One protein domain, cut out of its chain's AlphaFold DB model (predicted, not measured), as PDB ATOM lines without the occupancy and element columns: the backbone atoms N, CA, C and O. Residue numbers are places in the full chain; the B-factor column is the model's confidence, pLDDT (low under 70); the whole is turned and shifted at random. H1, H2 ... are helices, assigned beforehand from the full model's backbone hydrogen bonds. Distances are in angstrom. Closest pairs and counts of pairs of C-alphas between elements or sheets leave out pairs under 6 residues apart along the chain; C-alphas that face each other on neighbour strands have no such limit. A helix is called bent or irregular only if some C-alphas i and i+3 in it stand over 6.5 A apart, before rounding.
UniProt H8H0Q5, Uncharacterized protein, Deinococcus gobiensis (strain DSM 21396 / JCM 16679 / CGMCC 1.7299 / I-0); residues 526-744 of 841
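AT A GLANCE: This is residues 526 to 744 of the 841 residues of an uncharacterized protein of Deinococcus gobiensis (strain DSM 21396 / JCM 16679 / CGMCC 1.7299 / I-0) (UniProt H8H0Q5). Picture a long rod with one very long helix, H3, as its spine; H2 folds back along it from one end, H4 folds back from the other, and the short H1 packs on both H3 and H4 where H4 ends. The hairpin of H6 and H7 packs with H6 on the first part of H3, on the side away from H2, making a row H2, H3, H6, H7 there, while residues 680 to 695, most of H5 among them, stick out as a loose arm. The printed part has 219 residues with seven named helices, H1 to H7 in chain order, and no named strand: all helix. It is extended, with a radius of gyration of the C-alphas of 30.5 A and spans of 108 by 35 by 33 A.

HOW THE PARTS SIT: Start at the hub, H3, residues 562 to 626, which touches four helices. H4, residues 632 to 667, forms a hairpin with it at a shallow tilt of 22 degrees; look at the C-alphas of Leu 597 and Ala 659, their closest, 4.9 A apart. H2, residues 535 to 556, forms another hairpin with residues 564 to 586 of H3 alone, at 9 degrees, closest at C-alphas 551 and 568, 4.6 A. H1, residues 526 to 533, touches H3 at a steep tilt of 42 degrees, closest at C-alphas 527 and 587, 5.8 A; it touches residues 666 to 667 of H4 alone, with C-alphas 530 and 667 3.9 A apart. H6, residues 699 to 718, touches residues 563 to 581 of H3 alone, closest at C-alphas 577 and 699, 4.8 A. H7, residues 725 to 744, forms a hairpin with H6, closest at C-alphas 708 and 738, 4.8 A, and is apart from H3. H5, residues 688 to 697, touches no helix; it is only just irregular, C-alphas 693 and 696 being 6.55 A apart. Every O i to N i+4 pair is within hydrogen-bond range in H1, H2, H4, H6 and H7, against 60 of 61 in H3 and 1 of 6 in H5, where 5 of 7 O i to N i+3 pairs are.

IN THESE COORDINATES: Find C-alpha 562 at (-51.866, -40.623, 23.201); from there H3 runs 94.7 A to C-alpha 626 at (34.506, -48.395, -14.925). H4 measures 52.8 A, H2 31.6 A, H7 28.8 A and H6 28.5 A. H7 ends at C-alpha 744, (-37.246, -54.889, 4.476).

THE WHOLE: The C-alphas farthest apart are those of Leu 627 and Asp 721, 108.5 A. The printed part has no cut, and the one long link, H4 to H5, has 20 residues. Look there for pLDDT under 70: residues 670 to 672, 677 to 678, 680 and 685.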
ATOM      1  N   ALA A 526      -6.996 -41.896  20.667       83.50
ATOM      2  CA  ALA A 526      -7.546 -41.287  19.459       83.50
ATOM      3  C   ALA A 526      -9.074 -41.456  19.377       83.50
ATOM      4  O   ALA A 526      -9.786 -40.466  19.215       83.50
ATOM      5  N   VAL A 527      -9.602 -42.674  19.564       84.00
ATOM      6  CA  VAL A 527     -11.057 -42.925  19.584       84.00
ATOM      7  C   VAL A 527     -11.736 -42.161  20.722       84.00
ATOM      8  O   VAL A 527     -12.759 -41.524  20.483       84.00
ATOM      9  N   GLN A 528     -11.162 -42.128  21.929       86.19
ATOM     10  CA  GLN A 528     -11.735 -41.356  23.040       86.19
ATOM     11  C   GLN A 528     -11.759 -39.844  22.755       86.19
ATOM     12  O   GLN A 528     -12.756 -39.178  23.038       86.19
ATOM     13  N   ALA A 529     -10.687 -39.297  22.169       84.38
ATOM     14  CA  ALA A 529     -10.632 -37.897  21.756       84.38
ATOM     15  C   ALA A 529     -11.684 -37.592  20.678       84.38
ATOM     16  O   ALA A 529     -12.417 -36.614  20.806       84.38
ATOM     17  N   ALA A 530     -11.829 -38.460  19.671       85.69
ATOM     18  CA  ALA A 530     -12.853 -38.323  18.638       85.69
ATOM     19  C   ALA A 530     -14.275 -38.377  19.215       85.69
ATOM     20  O   ALA A 530     -15.066 -37.478  18.946       85.69
ATOM     21  N   LEU A 531     -14.600 -39.350  20.071       86.50
ATOM     22  CA  LEU A 531     -15.922 -39.449  20.705       86.50
ATOM     23  C   LEU A 531     -16.274 -38.207  21.544       86.50
ATOM     24  O   LEU A 531     -17.430 -37.792  21.565       86.50
ATOM     25  N   ASN A 532     -15.279 -37.590  22.190       86.44
ATOM     26  CA  ASN A 532     -15.459 -36.365  22.969       86.44
ATOM     27  C   ASN A 532     -15.536 -35.094  22.100       86.44
ATOM     28  O   ASN A 532     -16.210 -34.134  22.481       86.44
ATOM     29  N   ASN A 533     -14.839 -35.047  20.959       85.75
ATOM     30  CA  ASN A 533     -14.664 -33.819  20.177       85.75
ATOM     31  C   ASN A 533     -15.517 -33.721  18.908       85.75
ATOM     32  O   ASN A 533     -15.882 -32.598  18.545       85.75
ATOM     33  N   ASN A 534     -15.858 -34.846  18.282       88.31
ATOM     34  CA  ASN A 534     -16.516 -34.923  16.978       88.31
ATOM     35  C   ASN A 534     -17.899 -34.229  16.962       88.31
ATOM     36  O   ASN A 534     -18.699 -34.338  17.898       88.31
ATOM     37  N   SER A 535     -18.175 -33.496  15.877       85.81
ATOM     38  CA  SER A 535     -19.405 -32.719  15.669       85.81
ATOM     39  C   SER A 535     -20.671 -33.568  15.652       85.81
ATOM     40  O   SER A 535     -21.714 -33.123  16.133       85.81
ATOM     41  N   ASP A 536     -20.591 -34.783  15.124       86.88
ATOM     42  CA  ASP A 536     -21.748 -35.618  14.825       86.88
ATOM     43  C   ASP A 536     -22.241 -36.295  16.103       86.88
ATOM     44  O   ASP A 536     -23.441 -36.296  16.381       86.88
ATOM     45  N   VAL A 537     -21.312 -36.750  16.953       90.62
ATOM     46  CA  VAL A 537     -21.616 -37.249  18.305       90.62
ATOM     47  C   VAL A 537     -22.226 -36.137  19.163       90.62
ATOM     48  O   VAL A 537     -23.265 -36.352  19.789       90.62
ATOM     49  N   LYS A 538     -21.652 -34.923  19.145       90.75
ATOM     50  CA  LYS A 538     -22.202 -33.754  19.864       90.75
ATOM     51  C   LYS A 538     -23.599 -33.369  19.371       90.75
ATOM     52  O   LYS A 538     -24.487 -33.099  20.179       90.75
ATOM     53  N   THR A 539     -23.818 -33.389  18.059       89.94
ATOM     54  CA  THR A 539     -25.120 -33.087  17.444       89.94
ATOM     55  C   THR A 539     -26.156 -34.160  17.782       89.94
ATOM     56  O   THR A 539     -27.290 -33.835  18.137       89.94
ATOM     57  N   ALA A 540     -25.779 -35.439  17.736       90.69
ATOM     58  CA  ALA A 540     -26.647 -36.544  18.126       90.69
ATOM     59  C   ALA A 540     -26.995 -36.508  19.625       90.69
ATOM     60  O   ALA A 540     -28.153 -36.731  19.977       90.69
ATOM     61  N   GLN A 541     -26.043 -36.146  20.495       93.81
ATOM     62  CA  GLN A 541     -26.279 -35.958  21.929       93.81
ATOM     63  C   GLN A 541     -27.274 -34.817  22.185       93.81
ATOM     64  O   GLN A 541     -28.298 -35.035  22.826       93.81
ATOM     65  N   ALA A 542     -27.057 -33.636  21.596       89.94
ATOM     66  CA  ALA A 542     -27.974 -32.503  21.742       89.94
ATOM     67  C   ALA A 542     -29.393 -32.812  21.212       89.94
ATOM     68  O   ALA A 542     -30.395 -32.349  21.768       89.94
ATOM     69  N   ASN A 543     -29.497 -33.621  20.152       91.00
ATOM     70  CA  ASN A 543     -30.776 -34.115  19.642       91.00
ATOM     71  C   ASN A 543     -31.442 -35.117  20.599       91.00
ATOM     72  O   ASN A 543     -32.662 -35.050  20.773       91.00
ATOM     73  N   LEU A 544     -30.674 -35.999  21.249       93.88
ATOM     74  CA  LEU A 544     -31.174 -36.902  22.287       93.88
ATOM     75  C   LEU A 544     -31.692 -36.129  23.500       93.88
ATOM     76  O   LEU A 544     -32.825 -36.362  23.914       93.88
ATOM     77  N   ASP A 545     -30.927 -35.172  24.021       93.44
ATOM     78  CA  ASP A 545     -31.316 -34.373  25.189       93.44
ATOM     79  C   ASP A 545     -32.619 -33.601  24.917       93.44
ATOM     80  O   ASP A 545     -33.557 -33.617  25.721       93.44
ATOM     81  N   LYS A 546     -32.730 -33.005  23.720       92.81
ATOM     82  CA  LYS A 546     -33.951 -32.348  23.230       92.81
ATOM     83  C   LYS A 546     -35.135 -33.318  23.133       92.81
ATOM     84  O   LYS A 546     -36.237 -32.967  23.559       92.81
ATOM     85  N   ALA A 547     -34.938 -34.508  22.565       89.44
ATOM     86  CA  ALA A 547     -36.002 -35.496  22.388       89.44
ATOM     87  C   ALA A 547     -36.460 -36.096  23.729       89.44
ATOM     88  O   ALA A 547     -37.659 -36.237  23.962       89.44
ATOM     89  N   GLN A 548     -35.532 -36.367  24.651       95.06
ATOM     90  CA  GLN A 548     -35.851 -36.807  26.008       95.06
ATOM     91  C   GLN A 548     -36.612 -35.737  26.794       95.06
ATOM     92  O   GLN A 548     -37.596 -36.066  27.453       95.06
ATOM     93  N   ALA A 549     -36.199 -34.467  26.722       90.06
ATOM     94  CA  ALA A 549     -36.914 -33.372  27.375       90.06
ATOM     95  C   ALA A 549     -38.350 -33.232  26.838       90.06
ATOM     96  O   ALA A 549     -39.290 -33.105  27.622       90.06
ATOM     97  N   ALA A 550     -38.533 -33.336  25.515       88.69
ATOM     98  CA  ALA A 550     -39.854 -33.342  24.888       88.69
ATOM     99  C   ALA A 550     -40.710 -34.546  25.325       88.69
ATOM    100  O   ALA A 550     -41.889 -34.372  25.616       88.69
ATOM    101  N   ASN A 551     -40.123 -35.743  25.433       92.50
ATOM    102  CA  ASN A 551     -40.816 -36.941  25.912       92.50
ATOM    103  C   ASN A 551     -41.250 -36.812  27.381       92.50
ATOM    104  O   ASN A 551     -42.418 -37.027  27.690       92.50
ATOM    105  N   ARG A 552     -40.356 -36.369  28.278       94.00
ATOM    106  CA  ARG A 552     -40.692 -36.126  29.695       94.00
ATOM    107  C   ARG A 552     -41.825 -35.104  29.835       94.00
ATOM    108  O   ARG A 552     -42.762 -35.344  30.589       94.00
ATOM    109  N   ALA A 553     -41.783 -34.006  29.074       90.75
ATOM    110  CA  ALA A 553     -42.850 -33.005  29.067       90.75
ATOM    111  C   ALA A 553     -44.183 -33.569  28.537       90.75
ATOM    112  O   ALA A 553     -45.221 -33.383  29.166       90.75
ATOM    113  N   ALA A 554     -44.157 -34.307  27.422       91.19
ATOM    114  CA  ALA A 554     -45.352 -34.905  26.827       91.19
ATOM    115  C   ALA A 554     -45.991 -35.993  27.707       91.19
ATOM    116  O   ALA A 554     -47.203 -36.185  27.622       91.19
ATOM    117  N   GLN A 555     -45.200 -36.697  28.526       91.69
ATOM    118  CA  GLN A 555     -45.678 -37.684  29.499       91.69
ATOM    119  C   GLN A 555     -46.244 -37.035  30.769       91.69
ATOM    120  O   GLN A 555     -47.272 -37.492  31.262       91.69
ATOM    121  N   ALA A 556     -45.608 -35.969  31.269       91.06
ATOM    122  CA  ALA A 556     -46.047 -35.251  32.466       91.06
ATOM    123  C   ALA A 556     -47.338 -34.437  32.256       91.06
ATOM    124  O   ALA A 556     -48.064 -34.198  33.216       91.06
ATOM    125  N   ASP A 557     -47.632 -34.016  31.022       90.88
ATOM    126  CA  ASP A 557     -48.859 -33.292  30.674       90.88
ATOM    127  C   ASP A 557     -50.094 -34.231  30.645       90.88
ATOM    128  O   ASP A 557     -50.188 -35.121  29.780       90.88
ATOM    129  N   PRO A 558     -51.092 -34.037  31.535       88.81
ATOM    130  CA  PRO A 558     -52.321 -34.830  31.528       88.81
ATOM    131  C   PRO A 558     -53.170 -34.604  30.270       88.81
ATOM    132  O   PRO A 558     -53.846 -35.526  29.822       88.81
ATOM    133  N   SER A 559     -53.107 -33.409  29.672       90.00
ATOM    134  CA  SER A 559     -53.884 -33.021  28.485       90.00
ATOM    135  C   SER A 559     -53.279 -33.508  27.161       90.00
ATOM    136  O   SER A 559     -53.946 -33.510  26.124       90.00
ATOM    137  N   SER A 560     -52.027 -33.973  27.189       88.62
ATOM    138  CA  SER A 560     -51.313 -34.482  26.019       88.62
ATOM    139  C   SER A 560     -51.917 -35.800  25.502       88.62
ATOM    140  O   SER A 560     -52.039 -36.792  26.233       88.62
ATOM    141  N   LEU A 561     -52.285 -35.803  24.216       91.88
ATOM    142  CA  LEU A 561     -52.935 -36.915  23.514       91.88
ATOM    143  C   LEU A 561     -52.020 -38.145  23.391       91.88
ATOM    144  O   LEU A 561     -50.807 -38.018  23.229       91.88
ATOM    145  N   VAL A 562     -52.607 -39.347  23.335       91.12
ATOM    146  CA  VAL A 562     -51.866 -40.623  23.201       91.12
ATOM    147  C   VAL A 562     -50.934 -40.631  21.979       91.12
ATOM    148  O   VAL A 562     -49.795 -41.080  22.076       91.12
ATOM    149  N   ALA A 563     -51.366 -40.062  20.848       89.06
ATOM    150  CA  ALA A 563     -50.532 -39.935  19.651       89.06
ATOM    151  C   ALA A 563     -49.334 -38.981  19.841       89.06
ATOM    152  O   ALA A 563     -48.257 -39.236  19.304       89.06
ATOM    153  N   ALA A 564     -49.488 -37.912  20.632       89.00
ATOM    154  CA  ALA A 564     -48.394 -36.997  20.962       89.00
ATOM    155  C   ALA A 564     -47.398 -37.646  21.939       89.00
ATOM    156  O   ALA A 564     -46.190 -37.559  21.721       89.00
ATOM    157  N   LYS A 565     -47.904 -38.370  22.949       93.31
ATOM    158  CA  LYS A 565     -47.107 -39.188  23.882       93.31
ATOM    159  C   LYS A 565     -46.279 -40.244  23.142       93.31
ATOM    160  O   LYS A 565     -45.061 -40.273  23.301       93.31
ATOM    161  N   LEU A 566     -46.903 -41.033  22.259       94.00
ATOM    162  CA  LEU A 566     -46.202 -42.033  21.445       94.00
ATOM    163  C   LEU A 566     -45.184 -41.391  20.489       94.00
ATOM    164  O   LEU A 566     -44.057 -41.863  20.390       94.00
ATOM    165  N   SER A 567     -45.536 -40.289  19.819       91.56
ATOM    166  CA  SER A 567     -44.612 -39.575  18.924       91.56
ATOM    167  C   SER A 567     -43.367 -39.063  19.662       91.56
ATOM    168  O   SER A 567     -42.247 -39.210  19.169       91.56
ATOM    169  N   ALA A 568     -43.531 -38.532  20.879       91.00
ATOM    170  CA  ALA A 568     -42.414 -38.064  21.697       91.00
ATOM    171  C   ALA A 568     -41.540 -39.222  22.225       91.00
ATOM    172  O   ALA A 568     -40.311 -39.113  22.217       91.00
ATOM    173  N   GLN A 569     -42.149 -40.350  22.606       94.25
ATOM    174  CA  GLN A 569     -41.436 -41.572  22.992       94.25
ATOM    175  C   GLN A 569     -40.620 -42.147  21.823       94.25
ATOM    176  O   GLN A 569     -39.422 -42.399  21.969       94.25
ATOM    177  N   ASN A 570     -41.235 -42.267  20.644       93.62
ATOM    178  CA  ASN A 570     -40.593 -42.740  19.417       93.62
ATOM    179  C   ASN A 570     -39.422 -41.829  19.005       93.62
ATOM    180  O   ASN A 570     -38.344 -42.318  18.658       93.62
ATOM    181  N   ALA A 571     -39.592 -40.505  19.102       90.75
ATOM    182  CA  ALA A 571     -38.532 -39.538  18.823       90.75
ATOM    183  C   ALA A 571     -37.335 -39.676  19.783       90.75
ATOM    184  O   ALA A 571     -36.189 -39.594  19.340       90.75
ATOM    185  N   ALA A 572     -37.576 -39.928  21.075       93.69
ATOM    186  CA  ALA A 572     -36.511 -40.179  22.047       93.69
ATOM    187  C   ALA A 572     -35.762 -41.495  21.760       93.69
ATOM    188  O   ALA A 572     -34.530 -41.507  21.767       93.69
ATOM    189  N   GLY A 573     -36.485 -42.574  21.432       92.81
ATOM    190  CA  GLY A 573     -35.886 -43.857  21.043       92.81
ATOM    191  C   GLY A 573     -35.039 -43.758  19.768       92.81
ATOM    192  O   GLY A 573     -33.906 -44.242  19.734       92.81
ATOM    193  N   LEU A 574     -35.537 -43.053  18.745       93.12
ATOM    194  CA  LEU A 574     -34.789 -42.805  17.507       93.12
ATOM    195  C   LEU A 574     -33.533 -41.965  17.759       93.12
ATOM    196  O   LEU A 574     -32.469 -42.293  17.241       93.12
ATOM    197  N   ALA A 575     -33.619 -40.910  18.574       92.12
ATOM    198  CA  ALA A 575     -32.454 -40.096  18.909       92.12
ATOM    199  C   ALA A 575     -31.382 -40.900  19.671       92.12
ATOM    200  O   ALA A 575     -30.190 -40.711  19.433       92.12
ATOM    201  N   GLN A 576     -31.785 -41.849  20.525       93.88
ATOM    202  CA  GLN A 576     -30.855 -42.723  21.248       93.88
ATOM    203  C   GLN A 576     -30.159 -43.717  20.306       93.88
ATOM    204  O   GLN A 576     -28.951 -43.932  20.418       93.88
ATOM    205  N   ALA A 577     -30.896 -44.293  19.352       91.62
ATOM    206  CA  ALA A 577     -30.326 -45.161  18.325       91.62
ATOM    207  C   ALA A 577     -29.381 -44.394  17.380       91.62
ATOM    208  O   ALA A 577     -28.306 -44.890  17.046       91.62
ATOM    209  N   SER A 578     -29.731 -43.156  17.016       91.62
ATOM    210  CA  SER A 578     -28.879 -42.267  16.217       91.62
ATOM    211  C   SER A 578     -27.599 -41.848  16.946       91.62
ATOM    212  O   SER A 578     -26.553 -41.779  16.309       91.62
ATOM    213  N   LEU A 579     -27.632 -41.629  18.268       92.81
ATOM    214  CA  LEU A 579     -26.417 -41.385  19.059       92.81
ATOM    215  C   LEU A 579     -25.491 -42.608  19.076       92.81
ATOM    216  O   LEU A 579     -24.290 -42.452  18.855       92.81
ATOM    217  N   ARG A 580     -26.031 -43.817  19.284       90.44
ATOM    218  CA  ARG A 580     -25.242 -45.060  19.194       90.44
ATOM    219  C   ARG A 580     -24.629 -45.228  17.799       90.44
ATOM    220  O   ARG A 580     -23.426 -45.451  17.693       90.44
ATOM    221  N   GLY A 581     -25.405 -45.005  16.735       90.25
ATOM    222  CA  GLY A 581     -24.899 -45.004  15.356       90.25
ATOM    223  C   GLY A 581     -23.785 -43.974  15.116       90.25
ATOM    224  O   GLY A 581     -22.741 -44.319  14.570       90.25
ATOM    225  N   ALA A 582     -23.950 -42.733  15.585       91.62
ATOM    226  CA  ALA A 582     -22.933 -41.685  15.461       91.62
ATOM    227  C   ALA A 582     -21.620 -42.049  16.180       91.62
ATOM    228  O   ALA A 582     -20.540 -41.848  15.621       91.62
ATOM    229  N   ARG A 583     -21.694 -42.631  17.387       92.06
ATOM    230  CA  ARG A 583     -20.516 -43.121  18.127       92.06
ATOM    231  C   ARG A 583     -19.793 -44.241  17.382       92.06
ATOM    232  O   ARG A 583     -18.579 -44.152  17.216       92.06
ATOM    233  N   MET A 584     -20.518 -45.248  16.889       89.50
ATOM    234  CA  MET A 584     -19.920 -46.366  16.147       89.50
ATOM    235  C   MET A 584     -19.293 -45.903  14.820       89.50
ATOM    236  O   MET A 584     -18.168 -46.289  14.511       89.50
ATOM    237  N   ASN A 585     -19.947 -44.996  14.084       91.44
ATOM    238  CA  ASN A 585     -19.399 -44.412  12.852       91.44
ATOM    239  C   ASN A 585     -18.156 -43.544  13.122       91.44
ATOM    240  O   ASN A 585     -17.194 -43.579  12.352       91.44
ATOM    241  N   THR A 586     -18.144 -42.794  14.230       92.12
ATOM    242  CA  THR A 586     -16.974 -42.014  14.670       92.12
ATOM    243  C   THR A 586     -15.816 -42.937  15.043       92.12
ATOM    244  O   THR A 586     -14.687 -42.694  14.617       92.12
ATOM    245  N   MET A 587     -16.086 -44.025  15.775       90.31
ATOM    246  CA  MET A 587     -15.100 -45.062  16.086       90.31
ATOM    247  C   MET A 587     -14.524 -45.674  14.803       90.31
ATOM    248  O   MET A 587     -13.310 -45.649  14.635       90.31
ATOM    249  N   GLN A 588     -15.365 -46.146  13.874       90.88
ATOM    250  CA  GLN A 588     -14.919 -46.739  12.607       90.88
ATOM    251  C   GLN A 588     -14.056 -45.766  11.791       90.88
ATOM    252  O   GLN A 588     -12.970 -46.130  11.344       90.88
ATOM    253  N   SER A 589     -14.497 -44.512  11.654       91.75
ATOM    254  CA  SER A 589     -13.767 -43.479  10.905       91.75
ATOM    255  C   SER A 589     -12.425 -43.129  11.557       91.75
ATOM    256  O   SER A 589     -11.436 -42.904  10.864       91.75
ATOM    257  N   THR A 590     -12.369 -43.107  12.892       91.44
ATOM    258  CA  THR A 590     -11.137 -42.817  13.644       91.44
ATOM    259  C   THR A 590     -10.164 -43.993  13.609       91.44
ATOM    260  O   THR A 590      -8.965 -43.772  13.470       91.44
ATOM    261  N   VAL A 591     -10.666 -45.232  13.672       90.31
ATOM    262  CA  VAL A 591      -9.869 -46.452  13.481       90.31
ATOM    263  C   VAL A 591      -9.236 -46.452  12.090       90.31
ATOM    264  O   VAL A 591      -8.015 -46.520  12.013       90.31
ATOM    265  N   GLY A 592     -10.022 -46.257  11.023       91.69
ATOM    266  CA  GLY A 592      -9.511 -46.189   9.644       91.69
ATOM    267  C   GLY A 592      -8.532 -45.029   9.394       91.69
ATOM    268  O   GLY A 592      -7.574 -45.149   8.637       91.69
ATOM    269  N   ALA A 593      -8.722 -43.883  10.058       91.12
ATOM    270  CA  ALA A 593      -7.761 -42.779   9.990       91.12
ATOM    271  C   ALA A 593      -6.455 -43.073  10.754       91.12
ATOM    272  O   ALA A 593      -5.394 -42.580  10.369       91.12
ATOM    273  N   TYR A 594      -6.521 -43.865  11.828       91.06
ATOM    274  CA  TYR A 594      -5.364 -44.277  12.620       91.06
ATOM    275  C   TYR A 594      -4.533 -45.351  11.905       91.06
ATOM    276  O   TYR A 594      -3.315 -45.207  11.804       91.06
ATOM    277  N   THR A 595      -5.179 -46.392  11.368       91.62
ATOM    278  CA  THR A 595      -4.535 -47.449  10.568       91.62
ATOM    279  C   THR A 595      -3.859 -46.866   9.329       91.62
ATOM    280  O   THR A 595      -2.675 -47.118   9.111       91.62
ATOM    281  N   ALA A 596      -4.543 -45.983   8.592       92.44
ATOM    282  CA  ALA A 596      -3.973 -45.296   7.433       92.44
ATOM    283  C   ALA A 596      -2.759 -44.406   7.778       92.44
ATOM    284  O   ALA A 596      -1.831 -44.296   6.977       92.44
ATOM    285  N   LEU A 597      -2.731 -43.775   8.961       91.50
ATOM    286  CA  LEU A 597      -1.557 -43.025   9.425       91.50
ATOM    287  C   LEU A 597      -0.385 -43.958   9.754       91.50
ATOM    288  O   LEU A 597       0.745 -43.668   9.360       91.50
ATOM    289  N   LEU A 598      -0.653 -45.071  10.436       90.75
ATOM    290  CA  LEU A 598       0.357 -46.068  10.785       90.75
ATOM    291  C   LEU A 598       0.961 -46.732   9.531       90.75
ATOM    292  O   LEU A 598       2.177 -46.884   9.434       90.75
ATOM    293  N   GLU A 599       0.137 -47.047   8.530       92.44
ATOM    294  CA  GLU A 599       0.604 -47.556   7.233       92.44
ATOM    295  C   GLU A 599       1.419 -46.529   6.455       92.44
ATOM    296  O   GLU A 599       2.482 -46.860   5.935       92.44
ATOM    297  N   ALA A 600       0.985 -45.266   6.412       92.75
ATOM    298  CA  ALA A 600       1.765 -44.219   5.760       92.75
ATOM    299  C   ALA A 600       3.155 -44.060   6.409       92.75
ATOM    300  O   ALA A 600       4.138 -43.843   5.703       92.75
ATOM    301  N   GLN A 601       3.252 -44.193   7.739       92.06
ATOM    302  CA  GLN A 601       4.522 -44.119   8.469       92.06
ATOM    303  C   GLN A 601       5.466 -45.280   8.111       92.06
ATOM    304  O   GLN A 601       6.623 -45.033   7.777       92.06
ATOM    305  N   GLU A 602       4.982 -46.523   8.104       90.19
ATOM    306  CA  GLU A 602       5.798 -47.699   7.749       90.19
ATOM    307  C   GLU A 602       6.139 -47.757   6.248       90.19
ATOM    308  O   GLU A 602       7.240 -48.163   5.872       90.19
ATOM    309  N   ASN A 603       5.262 -47.259   5.367       92.69
ATOM    310  CA  ASN A 603       5.569 -47.114   3.939       92.69
ATOM    311  C   ASN A 603       6.768 -46.169   3.707       92.69
ATOM    312  O   ASN A 603       7.593 -46.421   2.829       92.69
ATOM    313  N   VAL A 604       6.936 -45.119   4.525       93.81
ATOM    314  CA  VAL A 604       8.134 -44.258   4.472       93.81
ATOM    315  C   VAL A 604       9.408 -45.029   4.845       93.81
ATOM    316  O   VAL A 604      10.451 -44.775   4.238       93.81
ATOM    317  N   GLU A 605       9.358 -45.996   5.769       90.12
ATOM    318  CA  GLU A 605      10.512 -46.864   6.052       90.12
ATOM    319  C   GLU A 605      10.836 -47.786   4.872       90.12
ATOM    320  O   GLU A 605      11.991 -47.854   4.441       90.12
ATOM    321  N   VAL A 606       9.820 -48.445   4.300       93.44
ATOM    322  CA  VAL A 606       9.980 -49.322   3.127       93.44
ATOM    323  C   VAL A 606      10.583 -48.556   1.945       93.44
ATOM    324  O   VAL A 606      11.530 -49.042   1.327       93.44
ATOM    325  N   GLN A 607      10.100 -47.342   1.660       94.50
ATOM    326  CA  GLN A 607      10.643 -46.520   0.573       94.50
ATOM    327  C   GLN A 607      12.022 -45.930   0.896       94.50
ATOM    328  O   GLN A 607      12.835 -45.750  -0.005       94.50
ATOM    329  N   THR A 608      12.346 -45.690   2.171       94.62
ATOM    330  CA  THR A 608      13.709 -45.292   2.567       94.62
ATOM    331  C   THR A 608      14.708 -46.423   2.293       94.62
ATOM    332  O   THR A 608      15.784 -46.170   1.753       94.62
ATOM    333  N   LEU A 609      14.342 -47.675   2.586       92.06
ATOM    334  CA  LEU A 609      15.149 -48.860   2.260       92.06
ATOM    335  C   LEU A 609      15.227 -49.130   0.748       92.06
ATOM    336  O   LEU A 609      16.281 -49.536   0.257       92.06
ATOM    337  N   GLN A 610      14.148 -48.873   0.002       93.31
ATOM    338  CA  GLN A 610      14.136 -48.950  -1.464       93.31
ATOM    339  C   GLN A 610      15.153 -47.962  -2.061       93.31
ATOM    340  O   GLN A 610      16.078 -48.394  -2.742       93.31
ATOM    341  N   VAL A 611      15.088 -46.677  -1.685       94.88
ATOM    342  CA  VAL A 611      16.060 -45.647  -2.108       94.88
ATOM    343  C   VAL A 611      17.499 -46.041  -1.755       94.88
ATOM    344  O   VAL A 611      18.388 -45.904  -2.591       94.88
ATOM    345  N   GLN A 612      17.760 -46.569  -0.553       92.94
ATOM    346  CA  GLN A 612      19.102 -47.043  -0.171       92.94
ATOM    347  C   GLN A 612      19.593 -48.217  -1.035       92.94
ATOM    348  O   GLN A 612      20.786 -48.314  -1.327       92.94
ATOM    349  N   THR A 613      18.683 -49.100  -1.454       92.00
ATOM    350  CA  THR A 613      18.984 -50.231  -2.344       92.00
ATOM    351  C   THR A 613      19.292 -49.733  -3.759       92.00
ATOM    352  O   THR A 613      20.296 -50.130  -4.347       92.00
ATOM    353  N   ASP A 614      18.506 -48.787  -4.274       92.38
ATOM    354  CA  ASP A 614      18.682 -48.229  -5.619       92.38
ATOM    355  C   ASP A 614      19.931 -47.325  -5.709       92.38
ATOM    356  O   ASP A 614      20.665 -47.368  -6.697       92.38
ATOM    357  N   GLN A 615      20.284 -46.602  -4.636       94.75
ATOM    358  CA  GLN A 615      21.582 -45.916  -4.505       94.75
ATOM    359  C   GLN A 615      22.763 -46.890  -4.618       94.75
ATOM    360  O   GLN A 615      23.775 -46.579  -5.250       94.75
ATOM    361  N   LYS A 616      22.643 -48.079  -4.018       91.50
ATOM    362  CA  LYS A 616      23.661 -49.133  -4.106       91.50
ATOM    363  C   LYS A 616      23.696 -49.770  -5.495       91.50
ATOM    364  O   LYS A 616      24.788 -50.029  -5.995       91.50
ATOM    365  N   ALA A 617      22.550 -49.929  -6.156       90.69
ATOM    366  CA  ALA A 617      22.484 -50.373  -7.547       90.69
ATOM    367  C   ALA A 617      23.197 -49.397  -8.505       90.69
ATOM    368  O   ALA A 617      23.981 -49.846  -9.342       90.69
ATOM    369  N   VAL A 618      23.025 -48.077  -8.335       93.88
ATOM    370  CA  VAL A 618      23.772 -47.054  -9.100       93.88
ATOM    371  C   VAL A 618      25.281 -47.177  -8.873       93.88
ATOM    372  O   VAL A 618      26.036 -47.201  -9.844       93.88
ATOM    373  N   GLN A 619      25.732 -47.322  -7.621       94.38
ATOM    374  CA  GLN A 619      27.156 -47.515  -7.301       94.38
ATOM    375  C   GLN A 619      27.725 -48.776  -7.974       94.38
ATOM    376  O   GLN A 619      28.804 -48.734  -8.563       94.38
ATOM    377  N   VAL A 620      26.987 -49.892  -7.949       92.50
ATOM    378  CA  VAL A 620      27.385 -51.139  -8.624       92.50
ATOM    379  C   VAL A 620      27.433 -50.966 -10.145       92.50
ATOM    380  O   VAL A 620      28.376 -51.446 -10.771       92.50
ATOM    381  N   ALA A 621      26.463 -50.274 -10.749       92.38
ATOM    382  CA  ALA A 621      26.455 -50.005 -12.185       92.38
ATOM    383  C   ALA A 621      27.655 -49.136 -12.606       92.38
ATOM    384  O   ALA A 621      28.334 -49.466 -13.576       92.38
ATOM    385  N   GLN A 622      27.976 -48.088 -11.837       95.06
ATOM    386  CA  GLN A 622      29.138 -47.219 -12.072       95.06
ATOM    387  C   GLN A 622      30.464 -47.984 -11.973       95.06
ATOM    388  O   GLN A 622      31.321 -47.839 -12.843       95.06
ATOM    389  N   VAL A 623      30.622 -48.848 -10.963       95.75
ATOM    390  CA  VAL A 623      31.812 -49.708 -10.835       95.75
ATOM    391  C   VAL A 623      31.905 -50.690 -12.004       95.75
ATOM    392  O   VAL A 623      32.971 -50.819 -12.602       95.75
ATOM    393  N   LYS A 624      30.802 -51.340 -12.398       93.25
ATOM    394  CA  LYS A 624      30.788 -52.228 -13.574       93.25
ATOM    395  C   LYS A 624      31.140 -51.484 -14.864       93.25
ATOM    396  O   LYS A 624      31.891 -52.032 -15.664       93.25
ATOM    397  N   GLN A 625      30.665 -50.248 -15.044       94.94
ATOM    398  CA  GLN A 625      31.007 -49.412 -16.198       94.94
ATOM    399  C   GLN A 625      32.501 -49.057 -16.209       94.94
ATOM    400  O   GLN A 625      33.151 -49.201 -17.242       94.94
ATOM    401  N   GLY A 626      33.069 -48.665 -15.063       93.25
ATOM    402  CA  GLY A 626      34.506 -48.395 -14.925       93.25
ATOM    403  C   GLY A 626      35.398 -49.618 -15.184       93.25
ATOM    404  O   GLY A 626      36.546 -49.463 -15.589       93.25
ATOM    405  N   LEU A 627      34.858 -50.828 -15.007       94.25
ATOM    406  CA  LEU A 627      35.501 -52.104 -15.338       94.25
ATOM    407  C   LEU A 627      35.191 -52.604 -16.767       94.25
ATOM    408  O   LEU A 627      35.577 -53.717 -17.110       94.25
ATOM    409  N   GLY A 628      34.458 -51.838 -17.586       91.94
ATOM    410  CA  GLY A 628      34.043 -52.233 -18.942       91.94
ATOM    411  C   GLY A 628      32.934 -53.298 -19.015       91.94
ATOM    412  O   GLY A 628      32.521 -53.674 -20.106       91.94
ATOM    413  N   ASN A 629      32.413 -53.752 -17.870       90.19
ATOM    414  CA  ASN A 629      31.386 -54.795 -17.736       90.19
ATOM    415  C   ASN A 629      29.944 -54.245 -17.628       90.19
ATOM    416  O   ASN A 629      29.022 -54.981 -17.275       90.19
ATOM    417  N   ALA A 630      29.739 -52.952 -17.889       91.88
ATOM    418  CA  ALA A 630      28.425 -52.337 -18.083       91.88
ATOM    419  C   ALA A 630      28.536 -51.111 -18.999       91.88
ATOM    420  O   ALA A 630      29.608 -50.526 -19.159       91.88
ATOM    421  N   THR A 631      27.419 -50.707 -19.593       94.38
ATOM    422  CA  THR A 631      27.331 -49.548 -20.485       94.38
ATOM    423  C   THR A 631      26.915 -48.280 -19.731       94.38
ATOM    424  O   THR A 631      26.392 -48.329 -18.617       94.38
ATOM    425  N   ALA A 632      27.078 -47.116 -20.367       88.94
ATOM    426  CA  ALA A 632      26.524 -45.861 -19.850       88.94
ATOM    427  C   ALA A 632      24.984 -45.900 -19.724       88.94
ATOM    428  O   ALA A 632      24.424 -45.255 -18.840       88.94
ATOM    429  N   LEU A 633      24.304 -46.692 -20.565       85.88
ATOM    430  CA  LEU A 633      22.854 -46.885 -20.503       85.88
ATOM    431  C   LEU A 633      22.435 -47.633 -19.227       85.88
ATOM    432  O   LEU A 633      21.419 -47.288 -18.635       85.88
ATOM    433  N   ASP A 634      23.227 -48.598 -18.756       87.31
ATOM    434  CA  ASP A 634      22.946 -49.320 -17.507       87.31
ATOM    435  C   ASP A 634      23.035 -48.394 -16.285       87.31
ATOM    436  O   ASP A 634      22.194 -48.453 -15.386       87.31
ATOM    437  N   VAL A 635      24.013 -47.480 -16.282       90.06
ATOM    438  CA  VAL A 635      24.140 -46.440 -15.249       90.06
ATOM    439  C   VAL A 635      22.991 -45.436 -15.329       90.06
ATOM    440  O   VAL A 635      22.402 -45.125 -14.294       90.06
ATOM    441  N   GLN A 636      22.612 -44.987 -16.529       89.75
ATOM    442  CA  GLN A 636      21.461 -44.098 -16.716       89.75
ATOM    443  C   GLN A 636      20.152 -44.756 -16.253       89.75
ATOM    444  O   GLN A 636      19.353 -44.125 -15.567       89.75
ATOM    445  N   ASN A 637      19.942 -46.037 -16.565       87.94
ATOM    446  CA  ASN A 637      18.769 -46.792 -16.126       87.94
ATOM    447  C   ASN A 637      18.710 -46.890 -14.595       87.94
ATOM    448  O   ASN A 637      17.668 -46.601 -14.009       87.94
ATOM    449  N   ALA A 638      19.832 -47.203 -13.938       89.50
ATOM    450  CA  ALA A 638      19.908 -47.217 -12.478       89.50
ATOM    451  C   ALA A 638      19.644 -45.824 -11.865       89.50
ATOM    452  O   ALA A 638      18.938 -45.712 -10.861       89.50
ATOM    453  N   GLN A 639      20.158 -44.748 -12.474       93.00
ATOM    454  CA  GLN A 639      19.906 -43.364 -12.042       93.00
ATOM    455  C   GLN A 639      18.438 -42.944 -12.219       93.00
ATOM    456  O   GLN A 639      17.885 -42.255 -11.356       93.00
ATOM    457  N   ASN A 640      17.784 -43.395 -13.292       88.75
ATOM    458  CA  ASN A 640      16.356 -43.179 -13.524       88.75
ATOM    459  C   ASN A 640      15.516 -43.905 -12.457       88.75
ATOM    460  O   ASN A 640      14.605 -43.307 -11.880       88.75
ATOM    461  N   THR A 641      15.856 -45.159 -12.126       91.56
ATOM    462  CA  THR A 641      15.217 -45.915 -11.032       91.56
ATOM    463  C   THR A 641      15.407 -45.226  -9.681       91.56
ATOM    464  O   THR A 641      14.438 -45.053  -8.941       91.56
ATOM    465  N   LEU A 642      16.621 -44.751  -9.379       92.50
ATOM    466  CA  LEU A 642      16.888 -43.986  -8.163       92.50
ATOM    467  C   LEU A 642      16.022 -42.717  -8.100       92.50
ATOM    468  O   LEU A 642      15.343 -42.502  -7.098       92.50
ATOM    469  N   SER A 643      15.967 -41.927  -9.174       92.00
ATOM    470  CA  SER A 643      15.126 -40.722  -9.243       92.00
ATOM    471  C   SER A 643      13.645 -41.036  -8.978       92.00
ATOM    472  O   SER A 643      13.013 -40.379  -8.145       92.00
ATOM    473  N   ALA A 644      13.108 -42.106  -9.574       90.50
ATOM    474  CA  ALA A 644      11.739 -42.563  -9.323       90.50
ATOM    475  C   ALA A 644      11.509 -43.002  -7.859       90.50
ATOM    476  O   ALA A 644      10.496 -42.643  -7.251       90.50
ATOM    477  N   SER A 645      12.461 -43.724  -7.255       92.56
ATOM    478  CA  SER A 645      12.383 -44.127  -5.840       92.56
ATOM    479  C   SER A 645      12.414 -42.920  -4.889       92.56
ATOM    480  O   SER A 645      11.644 -42.869  -3.927       92.56
ATOM    481  N   THR A 646      13.225 -41.893  -5.184       94.56
ATOM    482  CA  THR A 646      13.296 -40.669  -4.365       94.56
ATOM    483  C   THR A 646      12.022 -39.835  -4.438       94.56
ATOM    484  O   THR A 646      11.573 -39.338  -3.403       94.56
ATOM    485  N   GLN A 647      11.390 -39.749  -5.614       87.69
ATOM    486  CA  GLN A 647      10.072 -39.130  -5.764       87.69
ATOM    487  C   GLN A 647       9.013 -39.907  -4.968       87.69
ATOM    488  O   GLN A 647       8.292 -39.322  -4.164       87.69
ATOM    489  N   THR A 648       9.001 -41.239  -5.081       90.88
ATOM    490  CA  THR A 648       8.060 -42.101  -4.344       90.88
ATOM    491  C   THR A 648       8.208 -41.955  -2.819       90.88
ATOM    492  O   THR A 648       7.217 -41.964  -2.086       90.88
ATOM    493  N   LEU A 649       9.433 -41.754  -2.315       91.31
ATOM    494  CA  LEU A 649       9.690 -41.445  -0.904       91.31
ATOM    495  C   LEU A 649       9.170 -40.053  -0.495       91.31
ATOM    496  O   LEU A 649       8.675 -39.891   0.624       91.31
ATOM    497  N   ALA A 650       9.262 -39.046  -1.368       86.88
ATOM    498  CA  ALA A 650       8.673 -37.729  -1.122       86.88
ATOM    499  C   ALA A 650       7.136 -37.809  -1.054       86.88
ATOM    500  O   ALA A 650       6.533 -37.275  -0.119       86.88
ATOM    501  N   ASP A 651       6.518 -38.565  -1.962       86.88
ATOM    502  CA  ASP A 651       5.070 -38.792  -1.989       86.88
ATOM    503  C   ASP A 651       4.587 -39.555  -0.743       86.88
ATOM    504  O   ASP A 651       3.603 -39.159  -0.114       86.88
ATOM    505  N   ALA A 652       5.318 -40.582  -0.294       88.19
ATOM    506  CA  ALA A 652       5.024 -41.290   0.957       88.19
ATOM    507  C   ALA A 652       5.087 -40.357   2.189       88.19
ATOM    508  O   ALA A 652       4.230 -40.417   3.074       88.19
ATOM    509  N   ARG A 653       6.047 -39.422   2.239       91.88
ATOM    510  CA  ARG A 653       6.130 -38.401   3.307       91.88
ATOM    511  C   ARG A 653       4.960 -37.408   3.255       91.88
ATOM    512  O   ARG A 653       4.439 -37.008   4.303       91.88
ATOM    513  N   ALA A 654       4.497 -37.045   2.059       87.88
ATOM    514  CA  ALA A 654       3.288 -36.242   1.889       87.88
ATOM    515  C   ALA A 654       2.029 -36.998   2.363       87.88
ATOM    516  O   ALA A 654       1.182 -36.411   3.042       87.88
ATOM    517  N   GLN A 655       1.935 -38.310   2.107       88.94
ATOM    518  CA  GLN A 655       0.844 -39.160   2.604       88.94
ATOM    519  C   GLN A 655       0.776 -39.200   4.140       88.94
ATOM    520  O   GLN A 655      -0.317 -39.056   4.685       88.94
ATOM    521  N   VAL A 656       1.908 -39.288   4.854       89.88
ATOM    522  CA  VAL A 656       1.941 -39.181   6.335       89.88
ATOM    523  C   VAL A 656       1.376 -37.840   6.815       89.88
ATOM    524  O   VAL A 656       0.610 -37.779   7.780       89.88
ATOM    525  N   THR A 657       1.716 -36.752   6.123       88.25
ATOM    526  CA  THR A 657       1.222 -35.404   6.451       88.25
ATOM    527  C   THR A 657      -0.293 -35.300   6.236       88.25
ATOM    528  O   THR A 657      -1.010 -34.753   7.074       88.25
ATOM    529  N   LEU A 658      -0.816 -35.896   5.161       87.88
ATOM    530  CA  LEU A 658      -2.255 -35.950   4.890       87.88
ATOM    531  C   LEU A 658      -3.015 -36.848   5.884       87.88
ATOM    532  O   LEU A 658      -4.088 -36.470   6.356       87.88
ATOM    533  N   ALA A 659      -2.476 -38.020   6.222       88.56
ATOM    534  CA  ALA A 659      -3.100 -38.954   7.157       88.56
ATOM    535  C   ALA A 659      -3.148 -38.387   8.588       88.56
ATOM    536  O   ALA A 659      -4.189 -38.453   9.244       88.56
ATOM    537  N   SER A 660      -2.072 -37.736   9.042       88.50
ATOM    538  CA  SER A 660      -2.040 -37.065  10.351       88.50
ATOM    539  C   SER A 660      -2.992 -35.869  10.412       88.50
ATOM    540  O   SER A 660      -3.658 -35.680  11.429       88.50
ATOM    541  N   ALA A 661      -3.153 -35.115   9.317       85.38
ATOM    542  CA  ALA A 661      -4.171 -34.069   9.220       85.38
ATOM    543  C   ALA A 661      -5.604 -34.634   9.297       85.38
ATOM    544  O   ALA A 661      -6.430 -34.097  10.034       85.38
ATOM    545  N   ARG A 662      -5.902 -35.747   8.606       88.31
ATOM    546  CA  ARG A 662      -7.211 -36.428   8.698       88.31
ATOM    547  C   ARG A 662      -7.509 -36.873  10.133       88.31
ATOM    548  O   ARG A 662      -8.576 -36.547  10.659       88.31
ATOM    549  N   LEU A 663      -6.560 -37.535  10.797       86.81
ATOM    550  CA  LEU A 663      -6.722 -37.960  12.191       86.81
ATOM    551  C   LEU A 663      -6.914 -36.759  13.137       86.81
ATOM    552  O   LEU A 663      -7.798 -36.795  13.993       86.81
ATOM    553  N   ALA A 664      -6.162 -35.670  12.949       85.31
ATOM    554  CA  ALA A 664      -6.333 -34.427  13.705       85.31
ATOM    555  C   ALA A 664      -7.752 -33.842  13.547       85.31
ATOM    556  O   ALA A 664      -8.390 -33.509  14.544       85.31
ATOM    557  N   THR A 665      -8.303 -33.799  12.324       84.69
ATOM    558  CA  THR A 665      -9.673 -33.289  12.098       84.69
ATOM    559  C   THR A 665     -10.768 -34.123  12.770       84.69
ATOM    560  O   THR A 665     -11.750 -33.554  13.238       84.69
ATOM    561  N   LEU A 666     -10.600 -35.448  12.869       83.12
ATOM    562  CA  LEU A 666     -11.577 -36.338  13.516       83.12
ATOM    563  C   LEU A 666     -11.493 -36.312  15.048       83.12
ATOM    564  O   LEU A 666     -12.510 -36.440  15.727       83.12
ATOM    565  N   THR A 667     -10.282 -36.158  15.588       82.44
ATOM    566  CA  THR A 667      -9.999 -36.226  17.032       82.44
ATOM    567  C   THR A 667     -10.035 -34.866  17.732       82.44
ATOM    568  O   THR A 667     -10.129 -34.811  18.959       82.44
ATOM    569  N   GLY A 668      -9.946 -33.763  16.981       75.88
ATOM    570  CA  GLY A 668      -9.765 -32.412  17.522       75.88
ATOM    571  C   GLY A 668      -8.374 -32.162  18.121       75.88
ATOM    572  O   GLY A 668      -8.171 -31.142  18.774       75.88
ATOM    573  N   LEU A 669      -7.430 -33.089  17.931       75.00
ATOM    574  CA  LEU A 669      -6.047 -32.958  18.387       75.00
ATOM    575  C   LEU A 669      -5.251 -32.033  17.451       75.00
ATOM    576  O   LEU A 669      -5.577 -31.882  16.274       75.00
ATOM    577  N   GLY A 670      -4.197 -31.405  17.978       64.38
ATOM    578  CA  GLY A 670      -3.362 -30.463  17.226       64.38
ATOM    579  C   GLY A 670      -2.659 -31.089  16.013       64.38
ATOM    580  O   GLY A 670      -2.398 -32.290  15.963       64.38
ATOM    581  N   SER A 671      -2.312 -30.267  15.022       61.59
ATOM    582  CA  SER A 671      -1.602 -30.714  13.817       61.59
ATOM    583  C   SER A 671      -0.236 -31.335  14.145       61.59
ATOM    584  O   SER A 671       0.610 -30.680  14.757       61.59
ATOM    585  N   GLY A 672       0.000 -32.564  13.676       59.81
ATOM    586  CA  GLY A 672       1.255 -33.301  13.894       59.81
ATOM    587  C   GLY A 672       1.148 -34.531  14.802       59.81
ATOM    588  O   GLY A 672       2.180 -35.041  15.234       59.81
ATOM    589  N   VAL A 673      -0.067 -35.021  15.081       71.25
ATOM    590  CA  VAL A 673      -0.283 -36.326  15.733       71.25
ATOM    591  C   VAL A 673       0.461 -37.430  14.977       71.25
ATOM    592  O   VAL A 673       0.337 -37.551  13.757       71.25
ATOM    593  N   ARG A 674       1.194 -38.273  15.711       76.25
ATOM    594  CA  ARG A 674       1.737 -39.540  15.203       76.25
ATOM    595  C   ARG A 674       0.924 -40.704  15.763       76.25
ATOM    596  O   ARG A 674       0.589 -40.696  16.949       76.25
ATOM    597  N   ALA A 675       0.652 -41.712  14.936       76.88
ATOM    598  CA  ALA A 675       0.220 -43.003  15.456       76.88
ATOM    599  C   ALA A 675       1.346 -43.597  16.320       76.88
ATOM    600  O   ALA A 675       2.531 -43.421  16.024       76.88
ATOM    601  N   GLY A 676       0.966 -44.229  17.429       73.62
ATOM    602  CA  GLY A 676       1.842 -45.086  18.216       73.62
ATOM    603  C   GLY A 676       1.868 -46.504  17.645       73.62
ATOM    604  O   GLY A 676       1.559 -46.731  16.478       73.62
ATOM    605  N   SER A 677       2.201 -47.477  18.488       68.25
ATOM    606  CA  SER A 677       2.322 -48.885  18.096       68.25
ATOM    607  C   SER A 677       1.040 -49.481  17.493       68.25
ATOM    608  O   SER A 677      -0.079 -49.034  17.775       68.25
ATOM    609  N   ALA A 678       1.216 -50.544  16.701       67.06
ATOM    610  CA  ALA A 678       0.129 -51.353  16.154       67.06
ATOM    611  C   ALA A 678      -0.792 -51.912  17.255       67.06
ATOM    612  O   ALA A 678      -0.343 -52.272  18.345       67.06
ATOM    613  N   VAL A 679      -2.090 -51.991  16.955       70.31
ATOM    614  CA  VAL A 679      -3.117 -52.425  17.909       70.31
ATOM    615  C   VAL A 679      -3.186 -53.952  17.968       70.31
ATOM    616  O   VAL A 679      -3.207 -54.620  16.936       70.31
ATOM    617  N   SER A 680      -3.278 -54.517  19.174       67.06
ATOM    618  CA  SER A 680      -3.561 -55.942  19.359       67.06
ATOM    619  C   SER A 680      -4.986 -56.270  18.903       67.06
ATOM    620  O   SER A 680      -5.956 -55.852  19.536       67.06
ATOM    621  N   VAL A 681      -5.111 -57.034  17.821       70.94
ATOM    622  CA  VAL A 681      -6.398 -57.457  17.257       70.94
ATOM    623  C   VAL A 681      -7.016 -58.568  18.131       70.94
ATOM    624  O   VAL A 681      -6.359 -59.595  18.333       70.94
ATOM    625  N   PRO A 682      -8.245 -58.410  18.665       74.00
ATOM    626  CA  PRO A 682      -8.927 -59.478  19.399       74.00
ATOM    627  C   PRO A 682      -9.328 -60.621  18.452       74.00
ATOM    628  O   PRO A 682      -9.502 -60.403  17.261       74.00
ATOM    629  N   LYS A 683      -9.502 -61.848  18.962       71.44
ATOM    630  CA  LYS A 683     -10.019 -62.970  18.154       71.44
ATOM    631  C   LYS A 683     -11.540 -62.877  17.992       71.44
ATOM    632  O   LYS A 683     -12.245 -62.517  18.934       71.44
ATOM    633  N   LEU A 684     -12.051 -63.280  16.827       70.50
ATOM    634  CA  LEU A 684     -13.488 -63.368  16.548       70.50
ATOM    635  C   LEU A 684     -14.120 -64.581  17.260       70.50
ATOM    636  O   LEU A 684     -14.271 -65.648  16.676       70.50
ATOM    637  N   SER A 685     -14.487 -64.416  18.531       63.16
ATOM    638  CA  SER A 685     -15.087 -65.489  19.349       63.16
ATOM    639  C   SER A 685     -16.622 -65.562  19.284       63.16
ATOM    640  O   SER A 685     -17.218 -66.395  19.962       63.16
ATOM    641  N   THR A 686     -17.277 -64.677  18.527       71.69
ATOM    642  CA  THR A 686     -18.746 -64.577  18.453       71.69
ATOM    643  C   THR A 686     -19.281 -65.117  17.129       71.69
ATOM    644  O   THR A 686     -18.671 -64.915  16.080       71.69
ATOM    645  N   THR A 687     -20.426 -65.800  17.169       80.00
ATOM    646  CA  THR A 687     -21.079 -66.359  15.979       80.00
ATOM    647  C   THR A 687     -22.050 -65.356  15.356       80.00
ATOM    648  O   THR A 687     -22.584 -64.475  16.034       80.00
ATOM    649  N   LEU A 688     -22.355 -65.530  14.065       79.50
ATOM    650  CA  LEU A 688     -23.348 -64.711  13.358       79.50
ATOM    651  C   LEU A 688     -24.706 -64.669  14.091       79.50
ATOM    652  O   LEU A 688     -25.324 -63.611  14.167       79.50
ATOM    653  N   ALA A 689     -25.139 -65.792  14.676       76.50
ATOM    654  CA  ALA A 689     -26.373 -65.882  15.458       76.50
ATOM    655  C   ALA A 689     -26.327 -65.035  16.747       76.50
ATOM    656  O   ALA A 689     -27.303 -64.362  17.069       76.50
ATOM    657  N   GLY A 690     -25.185 -64.992  17.447       74.31
ATOM    658  CA  GLY A 690     -25.010 -64.144  18.633       74.31
ATOM    659  C   GLY A 690     -25.114 -62.644  18.328       74.31
ATOM    660  O   GLY A 690     -25.633 -61.876  19.139       74.31
ATOM    661  N   LEU A 691     -24.694 -62.226  17.130       78.69
ATOM    662  CA  LEU A 691     -24.755 -60.826  16.691       78.69
ATOM    663  C   LEU A 691     -26.156 -60.374  16.239       78.69
ATOM    664  O   LEU A 691     -26.437 -59.175  16.245       78.69
ATOM    665  N   GLN A 692     -27.062 -61.297  15.894       78.44
ATOM    666  CA  GLN A 692     -28.414 -60.950  15.431       78.44
ATOM    667  C   GLN A 692     -29.259 -60.239  16.502       78.44
ATOM    668  O   GLN A 692     -30.097 -59.405  16.160       78.44
ATOM    669  N   GLY A 693     -29.007 -60.482  17.795       72.06
ATOM    670  CA  GLY A 693     -29.708 -59.790  18.886       72.06
ATOM    671  C   GLY A 693     -29.491 -58.267  18.899       72.06
ATOM    672  O   GLY A 693     -30.394 -57.512  19.268       72.06
ATOM    673  N   GLY A 694     -28.325 -57.799  18.433       75.56
ATOM    674  CA  GLY A 694     -27.980 -56.373  18.374       75.56
ATOM    675  C   GLY A 694     -28.726 -55.579  17.293       75.56
ATOM    676  O   GLY A 694     -28.908 -54.368  17.445       75.56
ATOM    677  N   LEU A 695     -29.244 -56.252  16.255       82.00
ATOM    678  CA  LEU A 695     -29.904 -55.627  15.097       82.00
ATOM    679  C   LEU A 695     -31.105 -54.753  15.488       82.00
ATOM    680  O   LEU A 695     -31.327 -53.695  14.900       82.00
ATOM    681  N   SER A 696     -31.848 -55.163  16.521       80.94
ATOM    682  CA  SER A 696     -32.996 -54.426  17.073       80.94
ATOM    683  C   SER A 696     -32.656 -52.996  17.526       80.94
ATOM    684  O   SER A 696     -33.530 -52.131  17.570       80.94
ATOM    685  N   SER A 697     -31.384 -52.738  17.837       82.75
ATOM    686  CA  SER A 697     -30.896 -51.461  18.350       82.75
ATOM    687  C   SER A 697     -30.522 -50.447  17.256       82.75
ATOM    688  O   SER A 697     -30.323 -49.268  17.573       82.75
ATOM    689  N   LEU A 698     -30.433 -50.880  15.990       88.31
ATOM    690  CA  LEU A 698     -30.021 -50.064  14.843       88.31
ATOM    691  C   LEU A 698     -31.042 -48.960  14.531       88.31
ATOM    692  O   LEU A 698     -32.251 -49.188  14.547       88.31
ATOM    693  N   SER A 699     -30.564 -47.765  14.168       91.31
ATOM    694  CA  SER A 699     -31.418 -46.596  13.893       91.31
ATOM    695  C   SER A 699     -32.459 -46.838  12.793       91.31
ATOM    696  O   SER A 699     -33.595 -46.388  12.929       91.31
ATOM    697  N   ALA A 700     -32.113 -47.601  11.750       90.50
ATOM    698  CA  ALA A 700     -33.033 -47.975  10.677       90.50
ATOM    699  C   ALA A 700     -34.197 -48.856  11.174       90.50
ATOM    700  O   ALA A 700     -35.357 -48.553  10.892       90.50
ATOM    701  N   LEU A 701     -33.912 -49.898  11.969       91.81
ATOM    702  CA  LEU A 701     -34.953 -50.763  12.540       91.81
ATOM    703  C   LEU A 701     -35.786 -50.021  13.591       91.81
ATOM    704  O   LEU A 701     -37.001 -50.194  13.632       91.81
ATOM    705  N   VAL A 702     -35.172 -49.159  14.405       93.12
ATOM    706  CA  VAL A 702     -35.902 -48.306  15.357       93.12
ATOM    707  C   VAL A 702     -36.842 -47.343  14.623       93.12
ATOM    708  O   VAL A 702     -37.989 -47.195  15.035       93.12
ATOM    709  N   SER A 703     -36.423 -46.749  13.497       92.56
ATOM    710  CA  SER A 703     -37.303 -45.909  12.670       92.56
ATOM    711  C   SER A 703     -38.495 -46.697  12.113       92.56
ATOM    712  O   SER A 703     -39.638 -46.274  12.282       92.56
ATOM    713  N   ALA A 704     -38.259 -47.876  11.529       93.50
ATOM    714  CA  ALA A 704     -39.331 -48.713  10.985       93.50
ATOM    715  C   ALA A 704     -40.293 -49.233  12.079       93.50
ATOM    716  O   ALA A 704     -41.509 -49.245  11.891       93.50
ATOM    717  N   ASN A 705     -39.782 -49.596  13.260       94.00
ATOM    718  CA  ASN A 705     -40.606 -50.002  14.405       94.00
ATOM    719  C   ASN A 705     -41.421 -48.835  14.994       94.00
ATOM    720  O   ASN A 705     -42.554 -49.032  15.444       94.00
ATOM    721  N   ASN A 706     -40.890 -47.611  14.951       93.94
ATOM    722  CA  ASN A 706     -41.623 -46.402  15.327       93.94
ATOM    723  C   ASN A 706     -42.787 -46.122  14.359       93.94
ATOM    724  O   ASN A 706     -43.888 -45.793  14.807       93.94
ATOM    725  N   GLU A 707     -42.569 -46.286  13.048       92.38
ATOM    726  CA  GLU A 707     -43.620 -46.203  12.019       92.38
ATOM    727  C   GLU A 707     -44.696 -47.274  12.235       92.38
ATOM    728  O   GLU A 707     -45.887 -46.960  12.242       92.38
ATOM    729  N   LEU A 708     -44.288 -48.523  12.495       95.50
ATOM    730  CA  LEU A 708     -45.192 -49.631  12.803       95.50
ATOM    731  C   LEU A 708     -46.055 -49.332  14.036       95.50
ATOM    732  O   LEU A 708     -47.276 -49.475  13.981       95.50
ATOM    733  N   SER A 709     -45.446 -48.851  15.118       94.75
ATOM    734  CA  SER A 709     -46.149 -48.499  16.359       94.75
ATOM    735  C   SER A 709     -47.147 -47.352  16.150       94.75
ATOM    736  O   SER A 709     -48.275 -47.400  16.648       94.75
ATOM    737  N   ALA A 710     -46.776 -46.335  15.365       93.56
ATOM    738  CA  ALA A 710     -47.664 -45.227  15.018       93.56
ATOM    739  C   ALA A 710     -48.839 -45.670  14.123       93.56
ATOM    740  O   ALA A 710     -49.975 -45.229  14.329       93.56
ATOM    741  N   ALA A 711     -48.603 -46.577  13.169       93.44
ATOM    742  CA  ALA A 711     -49.649 -47.136  12.316       93.44
ATOM    743  C   ALA A 711     -50.608 -48.051  13.100       93.44
ATOM    744  O   ALA A 711     -51.822 -47.951  12.935       93.44
ATOM    745  N   GLN A 712     -50.093 -48.870  14.024       96.31
ATOM    746  CA  GLN A 712     -50.910 -49.671  14.944       96.31
ATOM    747  C   GLN A 712     -51.810 -48.794  15.824       96.31
ATOM    748  O   GLN A 712     -52.998 -49.090  15.967       96.31
ATOM    749  N   LEU A 713     -51.279 -47.702  16.390       94.25
ATOM    750  CA  LEU A 713     -52.097 -46.742  17.139       94.25
ATOM    751  C   LEU A 713     -53.153 -46.085  16.237       94.25
ATOM    752  O   LEU A 713     -54.295 -45.944  16.658       94.25
ATOM    753  N   SER A 714     -52.804 -45.734  14.997       91.12
ATOM    754  CA  SER A 714     -53.745 -45.135  14.041       91.12
ATOM    755  C   SER A 714     -54.908 -46.072  13.701       91.12
ATOM    756  O   SER A 714     -56.049 -45.620  13.672       91.12
ATOM    757  N   VAL A 715     -54.657 -47.376  13.525       95.19
ATOM    758  CA  VAL A 715     -55.726 -48.377  13.353       95.19
ATOM    759  C   VAL A 715     -56.591 -48.462  14.610       95.19
ATOM    760  O   VAL A 715     -57.803 -48.343  14.500       95.19
ATOM    761  N   LYS A 716     -55.994 -48.579  15.806       94.00
ATOM    762  CA  LYS A 716     -56.748 -48.618  17.076       94.00
ATOM    763  C   LYS A 716     -57.637 -47.387  17.272       94.00
ATOM    764  O   LYS A 716     -58.773 -47.529  17.704       94.00
ATOM    765  N   LEU A 717     -57.135 -46.195  16.945       91.06
ATOM    766  CA  LEU A 717     -57.897 -44.947  17.031       91.06
ATOM    767  C   LEU A 717     -58.999 -44.849  15.967       91.06
ATOM    768  O   LEU A 717     -59.996 -44.185  16.221       91.06
ATOM    769  N   ALA A 718     -58.848 -45.503  14.809       91.38
ATOM    770  CA  ALA A 718     -59.858 -45.535  13.751       91.38
ATOM    771  C   ALA A 718     -60.915 -46.647  13.920       91.38
ATOM    772  O   ALA A 718     -61.927 -46.630  13.223       91.38
ATOM    773  N   THR A 719     -60.712 -47.597  14.838       92.31
ATOM    774  CA  THR A 719     -61.690 -48.645  15.175       92.31
ATOM    775  C   THR A 719     -62.747 -48.100  16.144       92.31
ATOM    776  O   THR A 719     -62.719 -48.388  17.339       92.31
ATOM    777  N   ASN A 720     -63.663 -47.272  15.639       90.62
ATOM    778  CA  ASN A 720     -64.852 -46.812  16.362       90.62
ATOM    779  C   ASN A 720     -65.988 -46.438  15.393       90.62
ATOM    780  O   ASN A 720     -65.732 -46.051  14.253       90.62
ATOM    781  N   ASP A 721     -67.227 -46.483  15.882       88.38
ATOM    782  CA  ASP A 721     -68.446 -46.313  15.074       88.38
ATOM    783  C   ASP A 721     -68.639 -44.890  14.512       88.38
ATOM    784  O   ASP A 721     -69.446 -44.672  13.610       88.38
ATOM    785  N   PHE A 722     -67.876 -43.912  15.011       86.12
ATOM    786  CA  PHE A 722     -67.942 -42.506  14.601       86.12
ATOM    787  C   PHE A 722     -66.864 -42.121  13.572       86.12
ATOM    788  O   PHE A 722     -66.795 -40.966  13.146       86.12
ATOM    789  N   THR A 723     -66.009 -43.066  13.165       88.81
ATOM    790  CA  THR A 723     -64.896 -42.829  12.237       88.81
ATOM    791  C   THR A 723     -65.208 -43.404  10.849       88.81
ATOM    792  O   THR A 723     -65.519 -44.589  10.737       88.81
ATOM    793  N   PRO A 724     -65.112 -42.621   9.751       93.69
ATOM    794  CA  PRO A 724     -65.484 -43.106   8.422       93.69
ATOM    795  C   PRO A 724     -64.661 -44.323   7.981       93.69
ATOM    796  O   PRO A 724     -63.429 -44.265   7.988       93.69
ATOM    797  N   ALA A 725     -65.322 -45.376   7.488       89.12
ATOM    798  CA  ALA A 725     -64.691 -46.646   7.099       89.12
ATOM    799  C   ALA A 725     -63.482 -46.490   6.147       89.12
ATOM    800  O   ALA A 725     -62.495 -47.218   6.256       89.12
ATOM    801  N   ARG A 726     -63.508 -45.485   5.259       93.25
ATOM    802  CA  ARG A 726     -62.382 -45.143   4.370       93.25
ATOM    803  C   ARG A 726     -61.095 -44.808   5.143       93.25
ATOM    804  O   ARG A 726     -60.016 -45.211   4.724       93.25
ATOM    805  N   THR A 727     -61.205 -44.118   6.279       91.00
ATOM    806  CA  THR A 727     -60.050 -43.738   7.113       91.00
ATOM    807  C   THR A 727     -59.476 -44.922   7.895       91.00
ATOM    808  O   THR A 727     -58.257 -45.023   8.023       91.00
ATOM    809  N   LEU A 728     -60.317 -45.878   8.314       92.62
ATOM    810  CA  LEU A 728     -59.860 -47.164   8.853       92.62
ATOM    811  C   LEU A 728     -59.105 -47.974   7.787       92.62
ATOM    812  O   LEU A 728     -58.028 -48.495   8.063       92.62
ATOM    813  N   GLN A 729     -59.613 -48.020   6.552       93.50
ATOM    814  CA  GLN A 729     -58.951 -48.690   5.426       93.50
ATOM    815  C   GLN A 729     -57.587 -48.056   5.082       93.50
ATOM    816  O   GLN A 729     -56.616 -48.768   4.806       93.50
ATOM    817  N   ASP A 730     -57.475 -46.724   5.136       94.25
ATOM    818  CA  ASP A 730     -56.194 -46.024   4.967       94.25
ATOM    819  C   ASP A 730     -55.217 -46.331   6.115       94.25
ATOM    820  O   ASP A 730     -54.040 -46.597   5.862       94.25
ATOM    821  N   ALA A 731     -55.694 -46.384   7.364       92.31
ATOM    822  CA  ALA A 731     -54.877 -46.769   8.515       92.31
ATOM    823  C   ALA A 731     -54.388 -48.230   8.425       92.31
ATOM    824  O   ALA A 731     -53.218 -48.505   8.693       92.31
ATOM    825  N   GLN A 732     -55.241 -49.161   7.986       95.44
ATOM    826  CA  GLN A 732     -54.871 -50.561   7.726       95.44
ATOM    827  C   GLN A 732     -53.828 -50.674   6.603       95.44
ATOM    828  O   GLN A 732     -52.856 -51.421   6.723       95.44
ATOM    829  N   THR A 733     -53.974 -49.883   5.536       96.06
ATOM    830  CA  THR A 733     -52.999 -49.824   4.435       96.06
ATOM    831  C   THR A 733     -51.651 -49.271   4.913       96.06
ATOM    832  O   THR A 733     -50.597 -49.811   4.568       96.06
ATOM    833  N   ALA A 734     -51.665 -48.236   5.760       93.25
ATOM    834  CA  ALA A 734     -50.467 -47.698   6.399       93.25
ATOM    835  C   ALA A 734     -49.793 -48.723   7.330       93.25
ATOM    836  O   ALA A 734     -48.569 -48.846   7.307       93.25
ATOM    837  N   LEU A 735     -50.568 -49.515   8.079       96.06
ATOM    838  CA  LEU A 735     -50.056 -50.609   8.910       96.06
ATOM    839  C   LEU A 735     -49.366 -51.692   8.066       96.06
ATOM    840  O   LEU A 735     -48.234 -52.065   8.370       96.06
ATOM    841  N   ALA A 736     -49.986 -52.136   6.970       96.56
ATOM    842  CA  ALA A 736     -49.382 -53.106   6.054       96.56
ATOM    843  C   ALA A 736     -48.107 -52.564   5.371       96.56
ATOM    844  O   ALA A 736     -47.150 -53.309   5.146       96.56
ATOM    845  N   ASN A 737     -48.059 -51.260   5.066       94.62
ATOM    846  CA  ASN A 737     -46.845 -50.594   4.584       94.62
ATOM    847  C   ASN A 737     -45.737 -50.595   5.651       94.62
ATOM    848  O   ASN A 737     -44.603 -50.954   5.340       94.62
ATOM    849  N   ALA A 738     -46.055 -50.253   6.902       94.31
ATOM    850  CA  ALA A 738     -45.084 -50.218   7.993       94.31
ATOM    851  C   ALA A 738     -44.554 -51.617   8.366       94.31
ATOM    852  O   ALA A 738     -43.360 -51.783   8.598       94.31
ATOM    853  N   GLN A 739     -45.403 -52.652   8.332       96.44
ATOM    854  CA  GLN A 739     -44.979 -54.051   8.490       96.44
ATOM    855  C   GLN A 739     -43.968 -54.468   7.407       96.44
ATOM    856  O   GLN A 739     -42.930 -55.053   7.721       96.44
ATOM    857  N   ARG A 740     -44.219 -54.106   6.138       96.31
ATOM    858  CA  ARG A 740     -43.260 -54.321   5.038       96.31
ATOM    859  C   ARG A 740     -41.970 -53.508   5.208       96.31
ATOM    860  O   ARG A 740     -40.902 -54.030   4.901       96.31
ATOM    861  N   SER A 741     -42.056 -52.283   5.734       92.31
ATOM    862  CA  SER A 741     -40.895 -51.439   6.071       92.31
ATOM    863  C   SER A 741     -39.980 -52.132   7.091       92.31
ATOM    864  O   SER A 741     -38.788 -52.297   6.835       92.31
ATOM    865  N   VAL A 742     -40.543 -52.657   8.189       94.06
ATOM    866  CA  VAL A 742     -39.794 -53.419   9.210       94.06
ATOM    867  C   VAL A 742     -39.160 -54.686   8.629       94.06
ATOM    868  O   VAL A 742     -37.982 -54.940   8.877       94.06
ATOM    869  N   GLY A 743     -39.897 -55.456   7.818       94.00
ATOM    870  CA  GLY A 743     -39.365 -56.659   7.164       94.00
ATOM    871  C   GLY A 743     -38.179 -56.362   6.238       94.00
ATOM    872  O   GLY A 743     -37.139 -57.010   6.338       94.00
ATOM    873  N   SER A 744     -38.304 -55.334   5.393       93.19
ATOM    874  CA  SER A 744     -37.246 -54.889   4.476       93.19
ATOM    875  C   SER A 744     -36.014 -54.353   5.221       93.19
ATOM    876  O   SER A 744     -34.878 -54.723   4.908       93.19
TER     877      SER A 744